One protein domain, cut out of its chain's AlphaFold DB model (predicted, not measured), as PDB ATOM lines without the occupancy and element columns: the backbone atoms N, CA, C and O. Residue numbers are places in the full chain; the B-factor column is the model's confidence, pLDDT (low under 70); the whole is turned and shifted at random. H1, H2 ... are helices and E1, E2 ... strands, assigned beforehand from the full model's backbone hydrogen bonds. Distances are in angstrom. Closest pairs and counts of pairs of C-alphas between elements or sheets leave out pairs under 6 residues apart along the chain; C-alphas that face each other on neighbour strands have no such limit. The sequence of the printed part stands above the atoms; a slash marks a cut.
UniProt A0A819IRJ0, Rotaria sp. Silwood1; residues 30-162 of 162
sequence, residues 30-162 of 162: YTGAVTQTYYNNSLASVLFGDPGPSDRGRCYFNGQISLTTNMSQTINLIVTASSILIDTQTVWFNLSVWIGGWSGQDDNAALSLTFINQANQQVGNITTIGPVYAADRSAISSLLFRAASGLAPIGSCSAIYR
ATOM      1  N   TYR A  30     -46.531   4.991   7.145       94.94
ATOM      2  CA  TYR A  30     -45.467   5.956   7.402       94.94
ATOM      3  C   TYR A  30     -45.542   7.193   6.509       94.94
ATOM      4  O   TYR A  30     -46.146   7.194   5.438       94.94
ATOM      5  N   THR A  31     -44.888   8.258   6.968       92.88
ATOM      6  CA  THR A  31     -44.607   9.472   6.194       92.88
ATOM      7  C   THR A  31     -43.176   9.915   6.463       92.88
ATOM      8  O   THR A  31     -42.735   9.850   7.613       92.88
ATOM      9  N   GLY A  32     -42.492  10.442   5.450       89.06
ATOM     10  CA  GLY A  32     -41.095  10.862   5.566       89.06
ATOM     11  C   GLY A  32     -40.114   9.712   5.332       89.06
ATOM     12  O   GLY A  32     -40.474   8.668   4.787       89.06
ATOM     13  N   ALA A  33     -38.864   9.919   5.735       88.81
ATOM     14  CA  ALA A  33     -37.748   9.018   5.457       88.81
ATOM     15  C   ALA A  33     -37.581   7.953   6.557       88.81
ATOM     16  O   ALA A  33     -36.521   7.793   7.146       88.81
ATOM     17  N   VAL A  34     -38.653   7.223   6.860       91.19
ATOM     18  CA  VAL A  34     -38.605   6.116   7.821       91.19
ATOM     19  C   VAL A  34     -37.728   4.979   7.281       91.19
ATOM     20  O   VAL A  34     -38.001   4.509   6.172       91.19
ATOM     21  N   THR A  35     -36.804   4.427   8.080       93.00
ATOM     22  CA  THR A  35     -36.220   3.108   7.774       93.00
ATOM     23  C   THR A  35     -36.076   2.180   8.979       93.00
ATOM     24  O   THR A  35     -35.857   2.608  10.108       93.00
ATOM     25  N   GLN A  36     -36.219   0.885   8.710       94.81
ATOM     26  CA  GLN A  36     -35.829  -0.226   9.566       94.81
ATOM     27  C   GLN A  36     -34.366  -0.575   9.266       94.81
ATOM     28  O   GLN A  36     -34.070  -1.021   8.160       94.81
ATOM     29  N   THR A  37     -33.453  -0.371  10.216       94.88
ATOM     30  CA  THR A  37     -31.998  -0.557  10.047       94.88
ATOM     31  C   THR A  37     -31.440  -1.542  11.070       94.88
ATOM     32  O   THR A  37     -32.039  -1.749  12.129       94.88
ATOM     33  N   TYR A  38     -30.310  -2.178  10.762       96.00
ATOM     34  CA  TYR A  38     -29.647  -3.077  11.702       96.00
ATOM     35  C   TYR A  38     -28.898  -2.328  12.812       96.00
ATOM     36  O   TYR A  38     -28.204  -1.348  12.559       96.00
ATOM     37  N   TYR A  39     -28.878  -2.898  14.021       94.94
ATOM     38  CA  TYR A  39     -27.975  -2.465  15.104       94.94
ATOM     39  C   TYR A  39     -26.480  -2.621  14.773       94.94
ATOM     40  O   TYR A  39     -25.634  -2.094  15.492       94.94
ATOM     41  N   ASN A  40     -26.123  -3.402  13.751       92.12
ATOM     42  CA  ASN A  40     -24.736  -3.591  13.320       92.12
ATOM     43  C   ASN A  40     -24.372  -2.768  12.075       92.12
ATOM     44  O   ASN A  40     -23.254  -2.911  11.578       92.12
ATOM     45  N   ASN A  41     -25.279  -1.923  11.575       89.25
ATOM     46  CA  ASN A  41     -24.935  -0.987  10.517       89.25
ATOM     47  C   ASN A  41     -23.942   0.050  11.075       89.25
ATOM     48  O   ASN A  41     -24.174   0.658  12.117       89.25
ATOM     49  N   SER A  42     -22.834   0.272  10.366       83.75
ATOM     50  CA  SER A  42     -21.834   1.294  10.704       83.75
ATOM     51  C   SER A  42     -22.380   2.729  10.764       83.75
ATOM     52  O   SER A  42     -21.764   3.586  11.393       83.75
ATOM     53  N   LEU A  43     -23.525   2.984  10.125       84.19
ATOM     54  CA  LEU A  43     -24.235   4.263  10.102       84.19
ATOM     55  C   LEU A  43     -25.435   4.298  11.067       84.19
ATOM     56  O   LEU A  43     -26.189   5.272  11.074       84.19
ATOM     57  N   ALA A  44     -25.637   3.257  11.880       88.25
ATOM     58  CA  ALA A  44     -26.720   3.211  12.854       88.25
ATOM     59  C   ALA A  44     -26.521   4.244  13.975       88.25
ATOM     60  O   ALA A  44     -25.454   4.362  14.575       88.25
ATOM     61  N   SER A  45     -27.599   4.952  14.313       90.25
ATOM     62  CA  SER A  45     -27.678   5.874  15.455       90.25
ATOM     63  C   SER A  45     -27.583   5.184  16.821       90.25
ATOM     64  O   SER A  45     -27.353   5.850  17.826       90.25
ATOM     65  N   VAL A  46     -27.823   3.874  16.883       94.88
ATOM     66  CA  VAL A  46     -27.682   3.060  18.093       94.88
ATOM     67  C   VAL A  46     -27.133   1.701  17.677       94.88
ATOM     68  O   VAL A  46     -27.689   1.042  16.799       94.88
ATOM     69  N   LEU A  47     -26.049   1.275  18.317       94.75
ATOM     70  CA  LEU A  47     -25.373   0.012  18.056       94.75
ATOM     71  C   LEU A  47     -25.794  -1.081  19.044       94.75
ATOM     72  O   LEU A  47     -26.390  -0.831  20.093       94.75
ATOM     73  N   PHE A  48     -25.439  -2.331  18.740       93.62
ATOM     74  CA  PHE A  48     -25.761  -3.480  19.598       93.62
ATOM     75  C   PHE A  48     -25.215  -3.347  21.034       93.62
ATOM     76  O   PHE A  48     -25.840  -3.825  21.976       93.62
ATOM     77  N   GLY A  49     -24.063  -2.689  21.207       93.69
ATOM     78  CA  GLY A  49     -23.437  -2.470  22.517       93.69
ATOM     79  C   GLY A  49     -23.991  -1.283  23.310       93.69
ATOM     80  O   GLY A  49     -23.693  -1.165  24.497       93.69
ATOM     81  N   ASP A  50     -24.790  -0.417  22.684       96.94
ATOM     82  CA  ASP A  50     -25.330   0.772  23.341       96.94
ATOM     83  C   ASP A  50     -26.464   0.405  24.318       96.94
ATOM     84  O   ASP A  50     -27.177  -0.587  24.101       96.94
ATOM     85  N   PRO A  51     -26.695   1.196  25.384       97.94
ATOM     86  CA  PRO A  51     -27.825   0.984  26.286       97.94
ATOM     87  C   PRO A  51     -29.167   0.967  25.539       97.94
ATOM     88  O   PRO A  51     -29.422   1.791  24.662       97.94
ATOM     89  N   GLY A  52     -30.035   0.021  25.888       97.19
ATOM     90  CA  GLY A  52     -31.293  -0.222  25.184       97.19
ATOM     91  C   GLY A  52     -31.949  -1.533  25.625       97.19
ATOM     92  O   GLY A  52     -31.548  -2.083  26.656       97.19
ATOM     93  N   PRO A  53     -32.910  -2.068  24.848       96.75
ATOM     94  CA  PRO A  53     -33.579  -3.323  25.174       96.75
ATOM     95  C   PRO A  53     -32.570  -4.459  25.371       96.75
ATOM     96  O   PRO A  53     -31.651  -4.636  24.563       96.75
ATOM     97  N   SER A  54     -32.720  -5.224  26.452       94.69
ATOM     98  CA  SER A  54     -31.868  -6.389  26.736       94.69
ATOM     99  C   SER A  54     -32.170  -7.574  25.820       94.69
ATOM    100  O   SER A  54     -31.311  -8.418  25.595       94.69
ATOM    101  N   ASP A  55     -33.391  -7.629  25.301       93.88
ATOM    102  CA  ASP A  55     -33.946  -8.627  24.390       93.88
ATOM    103  C   ASP A  55     -34.035  -8.106  22.946       93.88
ATOM    104  O   ASP A  55     -34.845  -8.592  22.160       93.88
ATOM    105  N   ARG A  56     -33.216  -7.102  22.589       95.56
ATOM    106  CA  ARG A  56     -33.214  -6.531  21.237       95.56
ATOM    107  C   ARG A  56     -32.958  -7.612  20.190       95.56
ATOM    108  O   ARG A  56     -32.090  -8.472  20.364       95.56
ATOM    109  N   GLY A  57     -33.686  -7.523  19.086       95.62
ATOM    110  CA  GLY A  57     -33.396  -8.310  17.906       95.62
ATOM    111  C   GLY A  57     -32.265  -7.694  17.083       95.62
ATOM    112  O   GLY A  57     -31.296  -7.131  17.601       95.62
ATOM    113  N   ARG A  58     -32.364  -7.839  15.770       95.25
ATOM    114  CA  ARG A  58     -31.359  -7.378  14.818       95.25
ATOM    115  C   ARG A  58     -31.588  -5.934  14.400       95.25
ATOM    116  O   ARG A  58     -30.622  -5.287  13.991       95.25
ATOM    117  N   CYS A  59     -32.819  -5.443  14.482       96.00
ATOM    118  CA  CYS A  59     -33.238  -4.227  13.814       96.00
ATOM    119  C   CYS A  59     -33.972  -3.265  14.739       96.00
ATOM    120  O   CYS A  59     -34.425  -3.605  15.829       96.00
ATOM    121  N   TYR A  60     -34.051  -2.020  14.293       95.31
ATOM    122  CA  TYR A  60     -34.845  -0.979  14.921       95.31
ATOM    123  C   TYR A  60     -35.215   0.084  13.882       95.31
ATOM    124  O   TYR A  60     -34.725   0.080  12.750       95.31
ATOM    125  N   PHE A  61     -36.095   1.002  14.263       92.31
ATOM    126  CA  PHE A  61     -36.492   2.126  13.425       92.31
ATOM    127  C   PHE A  61     -35.585   3.351  13.614       92.31
ATOM    128  O   PHE A  61     -35.300   3.743  14.745       92.31
ATOM    129  N   ASN A  62     -35.234   4.030  12.517       90.12
ATOM    130  CA  ASN A  62     -34.658   5.371  12.546       90.12
ATOM    131  C   ASN A  62     -35.374   6.339  11.571       90.12
ATOM    132  O   ASN A  62     -35.960   5.941  10.558       90.12
ATOM    133  N   GLY A  63     -35.347   7.635  11.897       89.06
ATOM    134  CA  GLY A  63     -36.075   8.678  11.164       89.06
ATOM    135  C   GLY A  63     -35.364   9.271   9.939       89.06
ATOM    136  O   GLY A  63     -35.978  10.106   9.267       89.06
ATOM    137  N   GLN A  64     -34.114   8.851   9.679       86.19
ATOM    138  CA  GLN A  64     -33.165   9.410   8.697       86.19
ATOM    139  C   GLN A  64     -33.068  10.949   8.722       86.19
ATOM    140  O   GLN A  64     -33.555  11.625   9.626       86.19
ATOM    141  N   ILE A  65     -32.395  11.526   7.723       84.50
ATOM    142  CA  ILE A  65     -32.298  12.975   7.528       84.50
ATOM    143  C   ILE A  65     -33.644  13.502   6.997       84.50
ATOM    144  O   ILE A  65     -33.873  13.586   5.791       84.50
ATOM    145  N   SER A  66     -34.551  13.852   7.908       84.25
ATOM    146  CA  SER A  66     -35.851  14.466   7.616       84.25
ATOM    147  C   SER A  66     -36.244  15.439   8.728       84.25
ATOM    148  O   SER A  66     -35.901  15.231   9.887       84.25
ATOM    149  N   LEU A  67     -37.006  16.488   8.396       85.62
ATOM    150  CA  LEU A  67     -37.545  17.418   9.401       85.62
ATOM    151  C   LEU A  67     -38.563  16.742  10.322       85.62
ATOM    152  O   LEU A  67     -38.685  17.082  11.497       85.62
ATOM    153  N   THR A  68     -39.358  15.827   9.773       88.56
ATOM    154  CA  THR A  68     -40.345  15.063  10.529       88.56
ATOM    155  C   THR A  68     -40.600  13.749   9.817       88.56
ATOM    156  O   THR A  68     -40.790  13.698   8.601       88.56
ATOM    157  N   THR A  69     -40.646  12.687  10.603       93.12
ATOM    158  CA  THR A  69     -40.913  11.335  10.146       93.12
ATOM    159  C   THR A  69     -41.931  10.721  11.105       93.12
ATOM    160  O   THR A  69     -41.875  10.974  12.304       93.12
ATOM    161  N   ASN A  70     -42.909   9.976  10.589       94.12
ATOM    162  CA  ASN A  70     -43.951   9.356  11.411       94.12
ATOM    163  C   ASN A  70     -44.191   7.922  10.970       94.12
ATOM    164  O   ASN A  70     -44.151   7.634   9.772       94.12
ATOM    165  N   MET A  71     -44.546   7.073  11.927       95.81
ATOM    166  CA  MET A  71     -45.105   5.750  11.687       95.81
ATOM    167  C   MET A  71     -46.426   5.624  12.420       95.81
ATOM    168  O   MET A  71     -46.635   6.300  13.415       95.81
ATOM    169  N   SER A  72     -47.337   4.785  11.942       97.38
ATOM    170  CA  SER A  72     -48.553   4.499  12.697       97.38
ATOM    171  C   SER A  72     -49.153   3.135  12.399       97.38
ATOM    172  O   SER A  72     -48.996   2.589  11.303       97.38
ATOM    173  N   GLN A  73     -49.888   2.622  13.382       97.56
ATOM    174  CA  GLN A  73     -50.778   1.477  13.252       97.56
ATOM    175  C   GLN A  73     -52.121   1.789  13.900       97.56
ATOM    176  O   GLN A  73     -52.191   2.411  14.961       97.56
ATOM    177  N   THR A  74     -53.191   1.321  13.264       96.94
ATOM    178  CA  THR A  74     -54.542   1.398  13.815       96.94
ATOM    179  C   THR A  74     -54.931   0.030  14.346       96.94
ATOM    180  O   THR A  74     -55.058  -0.930  13.588       96.94
ATOM    181  N   ILE A  75     -55.161  -0.048  15.649       95.25
ATOM    182  CA  ILE A  75     -55.626  -1.246  16.337       95.25
ATOM    183  C   ILE A  75     -57.148  -1.184  16.393       95.25
ATOM    184  O   ILE A  75     -57.723  -0.249  16.949       95.25
ATOM    185  N   ASN A  76     -57.818  -2.183  15.823       94.12
ATOM    186  CA  ASN A  76     -59.269  -2.302  15.917       94.12
ATOM    187  C   ASN A  76     -59.647  -2.941  17.264       94.12
ATOM    188  O   ASN A  76     -59.377  -4.119  17.500       94.12
ATOM    189  N   LEU A  77     -60.275  -2.164  18.150       93.06
ATOM    190  CA  LEU A  77     -60.661  -2.611  19.489       93.06
ATOM    191  C   LEU A  77     -61.946  -3.434  19.489       93.06
ATOM    192  O   LEU A  77     -62.116  -4.255  20.378       93.06
ATOM    193  N   ILE A  78     -62.804  -3.289  18.477       86.94
ATOM    194  CA  ILE A  78     -64.051  -4.064  18.362       86.94
ATOM    195  C   ILE A  78     -63.753  -5.559  18.178       86.94
ATOM    196  O   ILE A  78     -64.500  -6.406  18.660       86.94
ATOM    197  N   VAL A  79     -62.659  -5.892  17.487       84.81
ATOM    198  CA  VAL A  79     -62.257  -7.291  17.248       84.81
ATOM    199  C   VAL A  79     -61.266  -7.824  18.286       84.81
ATOM    200  O   VAL A  79     -61.149  -9.035  18.443       84.81
ATOM    201  N   THR A  80     -60.548  -6.945  18.993       83.62
ATOM    202  CA  THR A  80     -59.500  -7.332  19.961       83.62
ATOM    203  C   THR A  80     -59.948  -7.256  21.424       83.62
ATOM    204  O   THR A  80     -59.335  -7.892  22.285       83.62
ATOM    205  N   ALA A  81     -61.024  -6.523  21.718       82.62
ATOM    206  CA  ALA A  81     -61.594  -6.349  23.046       82.62
ATOM    207  C   ALA A  81     -63.134  -6.338  22.996       82.62
ATOM    208  O   ALA A  81     -63.753  -6.071  21.972       82.62
ATOM    209  N   SER A  82     -63.777  -6.630  24.127       87.00
ATOM    210  CA  SER A  82     -65.232  -6.492  24.247       87.00
ATOM    211  C   SER A  82     -65.590  -5.025  24.483       87.00
ATOM    212  O   SER A  82     -65.123  -4.441  25.462       87.00
ATOM    213  N   SER A  83     -66.450  -4.447  23.637       88.94
ATOM    214  CA  SER A  83     -66.965  -3.081  23.822       88.94
ATOM    215  C   SER A  83     -67.631  -2.902  25.186       88.94
ATOM    216  O   SER A  83     -67.376  -1.915  25.857       88.94
ATOM    217  N   ILE A  84     -68.363  -3.913  25.666       92.62
ATOM    218  CA  ILE A  84     -68.971  -3.910  27.006       92.62
ATOM    219  C   ILE A  84     -67.902  -3.726  28.090       92.62
ATOM    220  O   ILE A  84     -68.108  -2.976  29.039       92.62
ATOM    221  N   LEU A  85     -66.744  -4.379  27.961       94.00
ATOM    222  CA  LEU A  85     -65.653  -4.249  28.934       94.00
ATOM    223  C   LEU A  85     -64.956  -2.885  28.842       94.00
ATOM    224  O   LEU A  85     -64.475  -2.387  29.857       94.00
ATOM    225  N   ILE A  86     -64.895  -2.275  27.656       94.50
ATOM    226  CA  ILE A  86     -64.409  -0.897  27.486       94.50
ATOM    227  C   ILE A  86     -65.391   0.078  28.148       94.50
ATOM    228  O   ILE A  86     -64.990   0.904  28.965       94.50
ATOM    229  N   ASP A  87     -66.685  -0.069  27.865       94.50
ATOM    230  CA  ASP A  87     -67.737   0.833  28.338       94.50
ATOM    231  C   ASP A  87     -67.987   0.715  29.848       94.50
ATOM    232  O   ASP A  87     -68.388   1.682  30.493       94.50
ATOM    233  N   THR A  88     -67.682  -0.443  30.435       95.50
ATOM    234  CA  THR A  88     -67.677  -0.666  31.892       95.50
ATOM    235  C   THR A  88     -66.315  -0.396  32.541       95.50
ATOM    236  O   THR A  88     -66.108  -0.759  33.696       95.50
ATOM    237  N   GLN A  89     -65.377   0.235  31.821       94.81
ATOM    238  CA  GLN A  89     -64.055   0.643  32.319       94.81
ATOM    239  C   GLN A  89     -63.222  -0.501  32.923       94.81
ATOM    240  O   GLN A  89     -62.506  -0.333  33.909       94.81
ATOM    241  N   THR A  90     -63.295  -1.680  32.312       94.50
ATOM    242  CA  THR A  90     -62.521  -2.866  32.714       94.50
ATOM    243  C   THR A  90     -61.245  -3.035  31.881       94.50
ATOM    244  O   THR A  90     -60.276  -3.647  32.330       94.50
ATOM    245  N   VAL A  91     -61.216  -2.506  30.652       93.88
ATOM    246  CA  VAL A  91     -60.066  -2.653  29.746       93.88
ATOM    247  C   VAL A  91     -58.975  -1.632  30.074       93.88
ATOM    248  O   VAL A  91     -59.156  -0.430  29.893       93.88
ATOM    249  N   TRP A  92     -57.812  -2.138  30.484       94.31
ATOM    250  CA  TRP A  92     -56.578  -1.366  30.634       94.31
ATOM    251  C   TRP A  92     -55.702  -1.477  29.388       94.31
ATOM    252  O   TRP A  92     -55.605  -2.549  28.783       94.31
ATOM    253  N   PHE A  93     -55.014  -0.392  29.044       95.38
ATOM    254  CA  PHE A  93     -53.918  -0.395  28.085       95.38
ATOM    255  C   PHE A  93     -52.583  -0.171  28.799       95.38
ATOM    256  O   PHE A  93     -52.501   0.539  29.803       95.38
ATOM    257  N   ASN A  94     -51.529  -0.748  28.228       96.19
ATOM    258  CA  ASN A  94     -50.144  -0.435  28.549       96.19
ATOM    259  C   ASN A  94     -49.475   0.021  27.252       96.19
ATOM    260  O   ASN A  94     -49.477  -0.713  26.266       96.19
ATOM    261  N   LEU A  95     -48.950   1.240  27.254       97.31
ATOM    262  CA  LEU A  95     -48.200   1.833  26.158       97.31
ATOM    263  C   LEU A  95     -46.733   1.858  26.563       97.31
ATOM    264  O   LEU A  95     -46.407   2.388  27.622       97.31
ATOM    265  N   SER A  96     -45.847   1.314  25.739       96.94
ATOM    266  CA  SER A  96     -44.416   1.333  26.027       96.94
ATOM    267  C   SER A  96     -43.586   1.349  24.763       96.94
ATOM    268  O   SER A  96     -43.984   0.768  23.757       96.94
ATOM    269  N   VAL A  97     -42.414   1.969  24.842       96.94
ATOM    270  CA  VAL A  97     -41.464   2.044  23.736       96.94
ATOM    271  C   VAL A  97     -40.048   2.241  24.263       96.94
ATOM    272  O   VAL A  97     -39.839   2.817  25.333       96.94
ATOM    273  N   TRP A  98     -39.072   1.787  23.488       97.62
ATOM    274  CA  TRP A  98     -37.675   2.176  23.627       97.62
ATOM    275  C   TRP A  98     -37.389   3.302  22.630       97.62
ATOM    276  O   TRP A  98     -37.446   3.077  21.425       97.62
ATOM    277  N   ILE A  99     -37.120   4.513  23.123       96.69
ATOM    278  CA  ILE A  99     -36.864   5.702  22.291       96.69
ATOM    279  C   ILE A  99     -35.564   6.382  22.691       96.69
ATOM    280  O   ILE A  99     -35.195   6.415  23.865       96.69
ATOM    281  N   GLY A 100     -34.869   6.937  21.709       96.25
ATOM    282  CA  GLY A 100     -33.606   7.619  21.916       96.25
ATOM    283  C   GLY A 100     -32.961   8.004  20.595       96.25
ATOM    284  O   GLY A 100     -33.671   8.234  19.619       96.25
ATOM    285  N   GLY A 101     -31.635   8.090  20.573       95.62
ATOM    286  CA  GLY A 101     -30.915   8.657  19.437       95.62
ATOM    287  C   GLY A 101     -29.403   8.605  19.600       95.62
ATOM    288  O   GLY A 101     -28.886   7.923  20.487       95.62
ATOM    289  N   TRP A 102     -28.708   9.340  18.733       95.31
ATOM    290  CA  TRP A 102     -27.255   9.312  18.594       95.31
ATOM    291  C   TRP A 102     -26.570  10.372  19.460       95.31
ATOM    292  O   TRP A 102     -26.883  11.559  19.373       95.31
ATOM    293  N   SER A 103     -25.582   9.957  20.263       96.00
ATOM    294  CA  SER A 103     -24.622  10.849  20.934       96.00
ATOM    295  C   SER A 103     -25.282  12.099  21.562       96.00
ATOM    296  O   SER A 103     -26.297  11.980  22.247       96.00
ATOM    297  N   GLY A 104     -24.739  13.293  21.333       96.94
ATOM    298  CA  GLY A 104     -25.276  14.567  21.816       96.94
ATOM    299  C   GLY A 104     -26.343  15.221  20.930       96.94
ATOM    300  O   GLY A 104     -26.565  16.415  21.092       96.94
ATOM    301  N   GLN A 105     -26.950  14.513  19.969       95.50
ATOM    302  CA  GLN A 105     -27.984  15.101  19.107       95.50
ATOM    303  C   GLN A 105     -29.357  15.131  19.804       95.50
ATOM    304  O   GLN A 105     -29.760  14.163  20.452       95.50
ATOM    305  N   ASP A 106     -30.057  16.264  19.681       95.38
ATOM    306  CA  ASP A 106     -31.385  16.515  20.272       95.38
ATOM    307  C   ASP A 106     -32.551  16.231  19.307       95.38
ATOM    308  O   ASP A 106     -33.713  16.553  19.597       95.38
ATOM    309  N   ASP A 107     -32.269  15.606  18.162       92.25
ATOM    310  CA  ASP A 107     -33.316  14.913  17.428       92.25
ATOM    311  C   ASP A 107     -33.965  13.881  18.359       92.25
ATOM    312  O   ASP A 107     -33.320  13.234  19.186       92.25
ATOM    313  N   ASN A 108     -35.288  13.811  18.301       93.50
ATOM    314  CA  ASN A 108     -36.064  13.094  19.296       93.50
ATOM    315  C   ASN A 108     -37.260  12.401  18.657       93.50
ATOM    316  O   ASN A 108     -37.765  12.800  17.607       93.50
ATOM    317  N   ALA A 109     -37.715  11.358  19.339       94.19
ATOM    318  CA  ALA A 109     -38.931  10.638  19.021       94.19
ATOM    319  C   ALA A 109     -39.836  10.608  20.251       94.19
ATOM    320  O   ALA A 109     -39.363  10.535  21.387       94.19
ATOM    321  N   ALA A 110     -41.138  10.629  20.007       96.69
ATOM    322  CA  ALA A 110     -42.175  10.402  20.998       96.69
ATOM    323  C   ALA A 110     -43.194   9.423  20.417       96.69
ATOM    324  O   ALA A 110     -43.301   9.286  19.201       96.69
ATOM    325  N   LEU A 111     -43.941   8.772  21.297       97.62
ATOM    326  CA  LEU A 111     -45.028   7.878  20.938       97.62
ATOM    327  C   LEU A 111     -46.325   8.395  21.539       97.62
ATOM    328  O   LEU A 111     -46.380   8.683  22.733       97.62
ATOM    329  N   SER A 112     -47.374   8.455  20.732       98.12
ATOM    330  CA  SER A 112     -48.723   8.827  21.132       98.12
ATOM    331  C   SER A 112     -49.727   7.708  20.859       98.12
ATOM    332  O   SER A 112     -49.657   6.997  19.857       98.12
ATOM    333  N   LEU A 113     -50.700   7.582  21.758       98.44
ATOM    334  CA  LEU A 113     -51.853   6.704  21.633       98.44
ATOM    335  C   LEU A 113     -53.133   7.539  21.673       98.44
ATOM    336  O   LEU A 113     -53.410   8.219  22.666       98.44
ATOM    337  N   THR A 114     -53.924   7.446  20.607       98.62
ATOM    338  CA  THR A 114     -55.194   8.163  20.457       98.62
ATOM    339  C   THR A 114     -56.331   7.170  20.281       98.62
ATOM    340  O   THR A 114     -56.322   6.383  19.337       98.62
ATOM    341  N   PHE A 115     -57.332   7.220  21.155       98.31
ATOM    342  CA  PHE A 115     -58.531   6.393  21.032       98.31
ATOM    343  C   PHE A 115     -59.583   7.073  20.168       98.31
ATOM    344  O   PHE A 115     -59.799   8.279  20.274       98.31
ATOM    345  N   ILE A 116     -60.242   6.287  19.322       98.44
ATOM    346  CA  ILE A 116     -61.193   6.755  18.317       98.44
ATOM    347  C   ILE A 116     -62.507   5.984  18.468       98.44
ATOM    348  O   ILE A 116     -62.506   4.761  18.617       98.44
ATOM    349  N   ASN A 117     -63.635   6.692  18.431       97.12
ATOM    350  CA  ASN A 117     -64.971   6.095  18.475       97.12
ATOM    351  C   ASN A 117     -65.480   5.672  17.083       97.12
ATOM    352  O   ASN A 117     -64.838   5.902  16.059       97.12
ATOM    353  N   GLN A 118     -66.678   5.087  17.030       95.69
ATOM    354  CA  GLN A 118     -67.306   4.638  15.779       95.69
ATOM    355  C   GLN A 118     -67.568   5.774  14.768       95.69
ATOM    356  O   GLN A 118     -67.650   5.520  13.568       95.69
ATOM    357  N   ALA A 119     -67.679   7.022  15.233       96.94
ATOM    358  CA  ALA A 119     -67.845   8.207  14.391       96.94
ATOM    359  C   ALA A 119     -66.504   8.787  13.893       96.94
ATOM    360  O   ALA A 119     -66.483   9.885  13.339       96.94
ATOM    361  N   ASN A 120     -65.388   8.069  14.081       96.25
ATOM    362  CA  ASN A 120     -64.026   8.513  13.775       96.25
ATOM    363  C   ASN A 120     -63.586   9.772  14.544       96.25
ATOM    364  O   ASN A 120     -62.763  10.549  14.061       96.25
ATOM    365  N   GLN A 121     -64.118   9.981  15.749       97.94
ATOM    366  CA  GLN A 121     -63.735  11.089  16.621       97.94
ATOM    367  C   GLN A 121     -62.838  10.601  17.752       97.94
ATOM    368  O   GLN A 121     -63.042   9.509  18.288       97.94
ATOM    369  N   GLN A 122     -61.878  11.437  18.150       98.12
ATOM    370  CA  GLN A 122     -61.078  11.186  19.341       98.12
ATOM    371  C   GLN A 122     -61.968  11.118  20.587       98.12
ATOM    372  O   GLN A 122     -62.822  11.980  20.797       98.12
ATOM    373  N   VAL A 123     -61.715  10.125  21.434       97.62
ATOM    374  CA  VAL A 123     -62.315   9.999  22.764       97.62
ATOM    375  C   VAL A 123     -61.231   9.957  23.832       97.62
ATOM    376  O   VAL A 123     -60.201   9.308  23.675       97.62
ATOM    377  N   GLY A 124     -61.466  10.671  24.933       96.50
ATOM    378  CA  GLY A 124     -60.477  10.832  25.996       96.50
ATOM    379  C   GLY A 124     -59.251  11.658  25.585       96.50
ATOM    380  O   GLY A 124     -59.224  12.339  24.554       96.50
ATOM    381  N   ASN A 125     -58.232  11.609  26.442       97.44
ATOM    382  CA  ASN A 125     -56.967  12.310  26.238       97.44
ATOM    383  C   ASN A 125     -55.994  11.455  25.420       97.44
ATOM    384  O   ASN A 125     -55.950  10.233  25.572       97.44
ATOM    385  N   ILE A 126     -55.166  12.115  24.609       98.00
ATOM    386  CA  ILE A 126     -54.015  11.474  23.969       98.00
ATOM    387  C   ILE A 126     -53.014  11.107  25.066       98.00
ATOM    388  O   ILE A 126     -52.678  11.941  25.908       98.00
ATOM    389  N   THR A 127     -52.544   9.861  25.061       98.44
ATOM    390  CA  THR A 127     -51.455   9.432  25.945       98.44
ATOM    391  C   THR A 127     -50.149   9.491  25.175       98.44
ATOM    392  O   THR A 127     -49.995   8.753  24.208       98.44
ATOM    393  N   THR A 128     -49.213  10.337  25.604       98.25
ATOM    394  CA  THR A 128     -47.906  10.501  24.953       98.25
ATOM    395  C   THR A 128     -46.779  10.121  25.909       98.25
ATOM    396  O   THR A 128     -46.802  10.496  27.080       98.25
ATOM    397  N   ILE A 129     -45.790   9.385  25.403       98.06
ATOM    398  CA  ILE A 129     -44.541   9.072  26.097       98.06
ATOM    399  C   ILE A 129     -43.339   9.518  25.263       98.06
ATOM    400  O   ILE A 129     -43.318   9.368  24.042       98.06
ATOM    401  N   GLY A 130     -42.338  10.079  25.939       96.38
ATOM    402  CA  GLY A 130     -41.319  10.910  25.298       96.38
ATOM    403  C   GLY A 130     -41.762  12.382  25.199       96.38
ATOM    404  O   GLY A 130     -42.768  12.751  25.810       96.38
ATOM    405  N   PRO A 131     -41.039  13.225  24.447       96.94
ATOM    406  CA  PRO A 131     -39.826  12.897  23.694       96.94
ATOM    407  C   PRO A 131     -38.645  12.499  24.590       96.94
ATOM    408  O   PRO A 131     -38.667  12.724  25.797       96.94
ATOM    409  N   VAL A 132     -37.632  11.869  23.995       97.88
ATOM    410  CA  VAL A 132     -36.331  11.629  24.639       97.88
ATOM    411  C   VAL A 132     -35.270  12.468  23.937       97.88
ATOM    412  O   VAL A 132     -35.071  12.315  22.735       97.88
ATOM    413  N   TYR A 133     -34.599  13.329  24.698       97.50
ATOM    414  CA  TYR A 133     -33.539  14.229  24.236       97.50
ATOM    415  C   TYR A 133     -32.138  13.686  24.554       97.50
ATOM    416  O   TYR A 133     -31.989  12.687  25.268       97.50
ATOM    417  N   ALA A 134     -31.081  14.362  24.081       98.19
ATOM    418  CA  ALA A 134     -29.706  13.990  24.422       98.19
ATOM    419  C   ALA A 134     -29.457  14.045  25.935       98.19
ATOM    420  O   ALA A 134     -28.762  13.185  26.476       98.19
ATOM    421  N   ALA A 135     -30.056  15.017  26.628       98.19
ATOM    422  CA  ALA A 135     -29.923  15.171  28.075       98.19
ATOM    423  C   ALA A 135     -30.453  13.949  28.848       98.19
ATOM    424  O   ALA A 135     -29.779  13.468  29.758       98.19
ATOM    425  N   ASP A 136     -31.598  13.389  28.440       98.19
ATOM    426  CA  ASP A 136     -32.160  12.171  29.046       98.19
ATOM    427  C   ASP A 136     -31.217  10.971  28.896       98.19
ATOM    428  O   ASP A 136     -31.159  10.092  29.756       98.19
ATOM    429  N   ARG A 137     -30.469  10.945  27.788       98.19
ATOM    430  CA  ARG A 137     -29.486   9.919  27.437       98.19
ATOM    431  C   ARG A 137     -28.087  10.210  27.980       98.19
ATOM    432  O   ARG A 137     -27.169   9.465  27.669       98.19
ATOM    433  N   SER A 138     -27.883  11.286  28.745       97.88
ATOM    434  CA  SER A 138     -26.545  11.740  29.170       97.88
ATOM    435  C   SER A 138     -25.558  11.928  28.000       97.88
ATOM    436  O   SER A 138     -24.367  11.659  28.133       97.88
ATOM    437  N   ALA A 139     -26.062  12.374  26.843       97.56
ATOM    438  CA  ALA A 139     -25.320  12.592  25.598       97.56
ATOM    439  C   ALA A 139     -24.591  11.354  25.024       97.56
ATOM    440  O   ALA A 139     -23.638  11.497  24.255       97.56
ATOM    441  N   ILE A 140     -25.050  10.138  25.347       97.75
ATOM    442  CA  ILE A 140     -24.562   8.889  24.740       97.75
ATOM    443  C   ILE A 140     -25.636   8.221  23.883       97.75
ATOM    444  O   ILE A 140     -26.829   8.286  24.197       97.75
ATOM    445  N   SER A 141     -25.224   7.551  22.807       97.44
ATOM    446  CA  SER A 141     -26.137   6.760  21.979       97.44
ATOM    447  C   SER A 141     -26.838   5.712  22.839       97.44
ATOM    448  O   SER A 141     -26.187   4.954  23.551       97.44
ATOM    449  N   SER A 142     -28.168   5.747  22.872       97.50
ATOM    450  CA  SER A 142     -28.970   4.821  23.675       97.50
ATOM    451  C   SER A 142     -30.447   4.909  23.321       97.50
ATOM    452  O   SER A 142     -30.917   5.929  22.813       97.50
ATOM    453  N   LEU A 143     -31.182   3.851  23.652       97.94
ATOM    454  CA  LEU A 143     -32.636   3.846  23.719       97.94
ATOM    455  C   LEU A 143     -33.058   3.734  25.181       97.94
ATOM    456  O   LEU A 143     -32.554   2.892  25.922       97.94
ATOM    457  N   LEU A 144     -34.015   4.553  25.602       98.06
ATOM    458  CA  LEU A 144     -34.540   4.546  26.958       98.06
ATOM    459  C   LEU A 144     -35.970   4.023  26.957       98.06
ATOM    460  O   LEU A 144     -36.809   4.472  26.172       98.06
ATOM    461  N   PHE A 145     -36.260   3.101  27.871       98.12
ATOM    462  CA  PHE A 145     -37.615   2.612  28.063       98.12
ATOM    463  C   PHE A 145     -38.501   3.738  28.599       98.12
ATOM    464  O   PHE A 145     -38.156   4.442  29.557       98.12
ATOM    465  N   ARG A 146     -39.658   3.909  27.973       98.31
ATOM    466  CA  ARG A 146     -40.737   4.774  28.435       98.31
ATOM    467  C   ARG A 146     -42.023   3.974  28.409       98.31
ATOM    468  O   ARG A 146     -42.229   3.155  27.516       98.31
ATOM    469  N   ALA A 147     -42.886   4.225  29.384       98.06
ATOM    470  CA  ALA A 147     -44.182   3.581  29.451       98.06
ATOM    471  C   ALA A 147     -45.224   4.470  30.126       98.06
ATOM    472  O   ALA A 147     -44.900   5.312  30.962       98.06
ATOM    473  N   ALA A 148     -46.477   4.242  29.761       98.06
ATOM    474  CA  ALA A 148     -47.664   4.787  30.393       98.06
ATOM    475  C   ALA A 148     -48.759   3.716  30.385       98.06
ATOM    476  O   ALA A 148     -48.756   2.801  29.564       98.06
ATOM    477  N   SER A 149     -49.713   3.826  31.297       97.19
ATOM    478  CA  SER A 149     -50.871   2.938  31.335       97.19
ATOM    479  C   SER A 149     -52.116   3.721  31.708       97.19
ATOM    480  O   SER A 149     -52.036   4.827  32.248       97.19
ATOM    481  N   GLY A 150     -53.270   3.152  31.396       96.88
ATOM    482  CA  GLY A 150     -54.546   3.762  31.718       96.88
ATOM    483  C   GLY A 150     -55.715   2.892  31.300       96.88
ATOM    484  O   GLY A 150     -55.552   1.807  30.740       96.88
ATOM    485  N   LEU A 151     -56.914   3.393  31.570       96.38
ATOM    486  CA  LEU A 151     -58.147   2.793  31.084       96.38
ATOM    487  C   LEU A 151     -58.397   3.215  29.639       96.38
ATOM    488  O   LEU A 151     -58.221   4.385  29.290       96.38
ATOM    489  N   ALA A 152     -58.850   2.274  28.813       95.94
ATOM    490  CA  ALA A 152     -59.407   2.619  27.515       95.94
ATOM    491  C   ALA A 152     -60.644   3.519  27.730       95.94
ATOM    492  O   ALA A 152     -61.517   3.161  28.528       95.94
ATOM    493  N   PRO A 153     -60.744   4.684  27.065       97.50
ATOM    494  CA  PRO A 153     -61.910   5.551  27.181       97.50
ATOM    495  C   PRO A 153     -63.200   4.837  26.764       97.50
ATOM    496  O   PRO A 153     -63.208   4.069  25.799       97.50
ATOM    497  N   ILE A 154     -64.300   5.130  27.458       96.88
ATOM    498  CA  ILE A 154     -65.641   4.633  27.108       96.88
ATOM    499  C   ILE A 154     -65.960   4.999  25.649       96.88
ATOM    500  O   ILE A 154     -65.661   6.111  25.205       96.88
ATOM    501  N   GLY A 155     -66.556   4.070  24.900       96.00
ATOM    502  CA  GLY A 155     -66.906   4.268  23.492       96.00
ATOM    503  C   GLY A 155     -65.739   4.154  22.505       96.00
ATOM    504  O   GLY A 155     -65.905   4.495  21.331       96.00
ATOM    505  N   SER A 156     -64.561   3.689  22.940       97.19
ATOM    506  CA  SER A 156     -63.430   3.438  22.038       97.19
ATOM    507  C   SER A 156     -63.700   2.248  21.114       97.19
ATOM    508  O   SER A 156     -63.996   1.145  21.569       97.19
ATOM    509  N   CYS A 157     -63.528   2.449  19.809       96.50
ATOM    510  CA  CYS A 157     -63.662   1.420  18.772       96.50
ATOM    511  C   CYS A 157     -62.327   1.069  18.112       96.50
ATOM    512  O   CYS A 157     -62.129  -0.059  17.657       96.50
ATOM    513  N   SER A 158     -61.392   2.012  18.069       97.00
ATOM    514  CA  SER A 158     -60.021   1.777  17.633       97.00
ATOM    515  C   SER A 158     -59.042   2.626  18.437       97.00
ATOM    516  O   SER A 158     -59.432   3.544  19.163       97.00
ATOM    517  N   ALA A 159     -57.761   2.295  18.325       97.19
ATOM    518  CA  ALA A 159     -56.671   3.097  18.853       97.19
ATOM    519  C   ALA A 159     -55.609   3.290  17.770       97.19
ATOM    520  O   ALA A 159     -55.227   2.336  17.095       97.19
ATOM    521  N   ILE A 160     -55.143   4.522  17.599       97.94
ATOM    522  CA  ILE A 160     -54.045   4.864  16.699       97.94
ATOM    523  C   ILE A 160     -52.787   5.001  17.547       97.94
ATOM    524  O   ILE A 160     -52.721   5.852  18.432       97.94
ATOM    525  N   TYR A 161     -51.810   4.152  17.257       95.81
ATOM    526  CA  TYR A 161     -50.452   4.210  17.781       95.81
ATOM    527  C   TYR A 161     -49.599   4.982  16.769       95.81
ATOM    528  O   TYR A 161     -49.582   4.582  15.602       95.81
ATOM    529  N   ARG A 162     -48.937   6.074  17.174       94.94
ATOM    530  CA  ARG A 162     -48.130   6.932  16.286       94.94
ATOM    531  C   ARG A 162     -46.918   7.543  16.970       94.94
ATOM    532  O   ARG A 162     -47.119   8.160  18.038       94.94
TER     533      ARG A 162
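What this domain is: This is residues 30 to 162 of the 162 residues of a protein of Rotaria sp. Silwood1 (UniProt A0A819IRJ0). The model is an elongated, loosely made sandwich of two sheets that are partly face to face: a twisted sheet of four strands, E3, E8, E5 and E6, and a long two-stranded ribbon of E4 and E7, with the strands of both running roughly along the longest axis. The small hairpin of E1 and E2, with the long loop of residues 39 to 58, lies at one end, and the short helices H1 and H2 lie at the other. The 133 printed residues hold eight named strands and two named helices, in the order E1, E2, E3, H1, H2, E4, E5, E6, E7, E8, and the sheets are antiparallel. The class is mostly strand, though the named elements hold 62 residues, under half of the printed part. The whole is only just compact, close to loose, with a radius of gyration of the C-alphas of 16.8 A and spans of 49 by 27 by 26 A.

How they stand to each other: Residues 30 to 31 pair, antiparallel, with residues 70 to 71 of E3, which is residues 70 to 76. E1, residues 35 to 38, and E2, residues 59 to 62, form a hairpin, with N 37 and O 60 at 2.9 A. E2 is near E4, residues 92 to 101, with 5 pairs of C-alphas within 10 A. The sheet of four runs E3, E8 at residues 158 to 161, E5 at residues 111 to 116, and E6 at residues 122 to 129; E3 and E6 are its edge strands. In it N 75 and O 159 are 2.8 A apart, N 160 and O 114 are 2.8 A apart, and N 113 and O 127 are 2.8 A apart. E5 and E6 form a hairpin, and E6 bends by 61 degrees at residue 125. The sheet is twisted, its strands' lines turning by 48 degrees from edge to edge. H1, residues 77 to 80, only grazes this sheet. H2, residues 83 to 87, is not on it, and is close to H1 but not clearly touching, the closest C-alphas being those of Leu 77 and Ser 83 at 7.7 A. E4 and E7, residues 142 to 151, are antiparallel at 162 degrees, with N 95 and O 148 at 2.8 A and N 144 and O 99 at 2.8 A. With the sheet of four they make a sandwich, two sheets face to face, 11.2 A centre to centre where they face each other and with strands at 20 degrees. The closest C-alphas of E6 and E7 are those of Ile 129 and Arg 146, 6.2 A. H1 is too short for an O i to N i+4 pair, and in H2 every such pair is within hydrogen-bond range.

Where its parts are: E1 begins at C-alpha 35, (-36.220, 3.108, 7.774), and spans 9.8 A, as does E2. E3 spans 19.8 A, H1 4.9 A and H2 6.0 A. E4 runs 29.7 A from C-alpha 92, (-56.578, -1.366, 30.634), to C-alpha 101. E5 spans 16.4 A, E6 18.0 A and E7 30.2 A. E8 spans 9.9 A and ends at C-alpha 161, (-50.452, 4.210, 17.781).

The domain as a whole: The C-alphas farthest apart are those of Ser 42 and Thr 88, 50.5 A. The first and last printed C-alphas, of Tyr 30 and Arg 162, are 9.3 A apart, and Arg 162 is the chain's last residue. The printed part has no cut. The links E1 to E2, with 20 residues, and E6 to E7, with 12, are long. The mean pLDDT of the printed part is 94.8, and no printed residue is under 70.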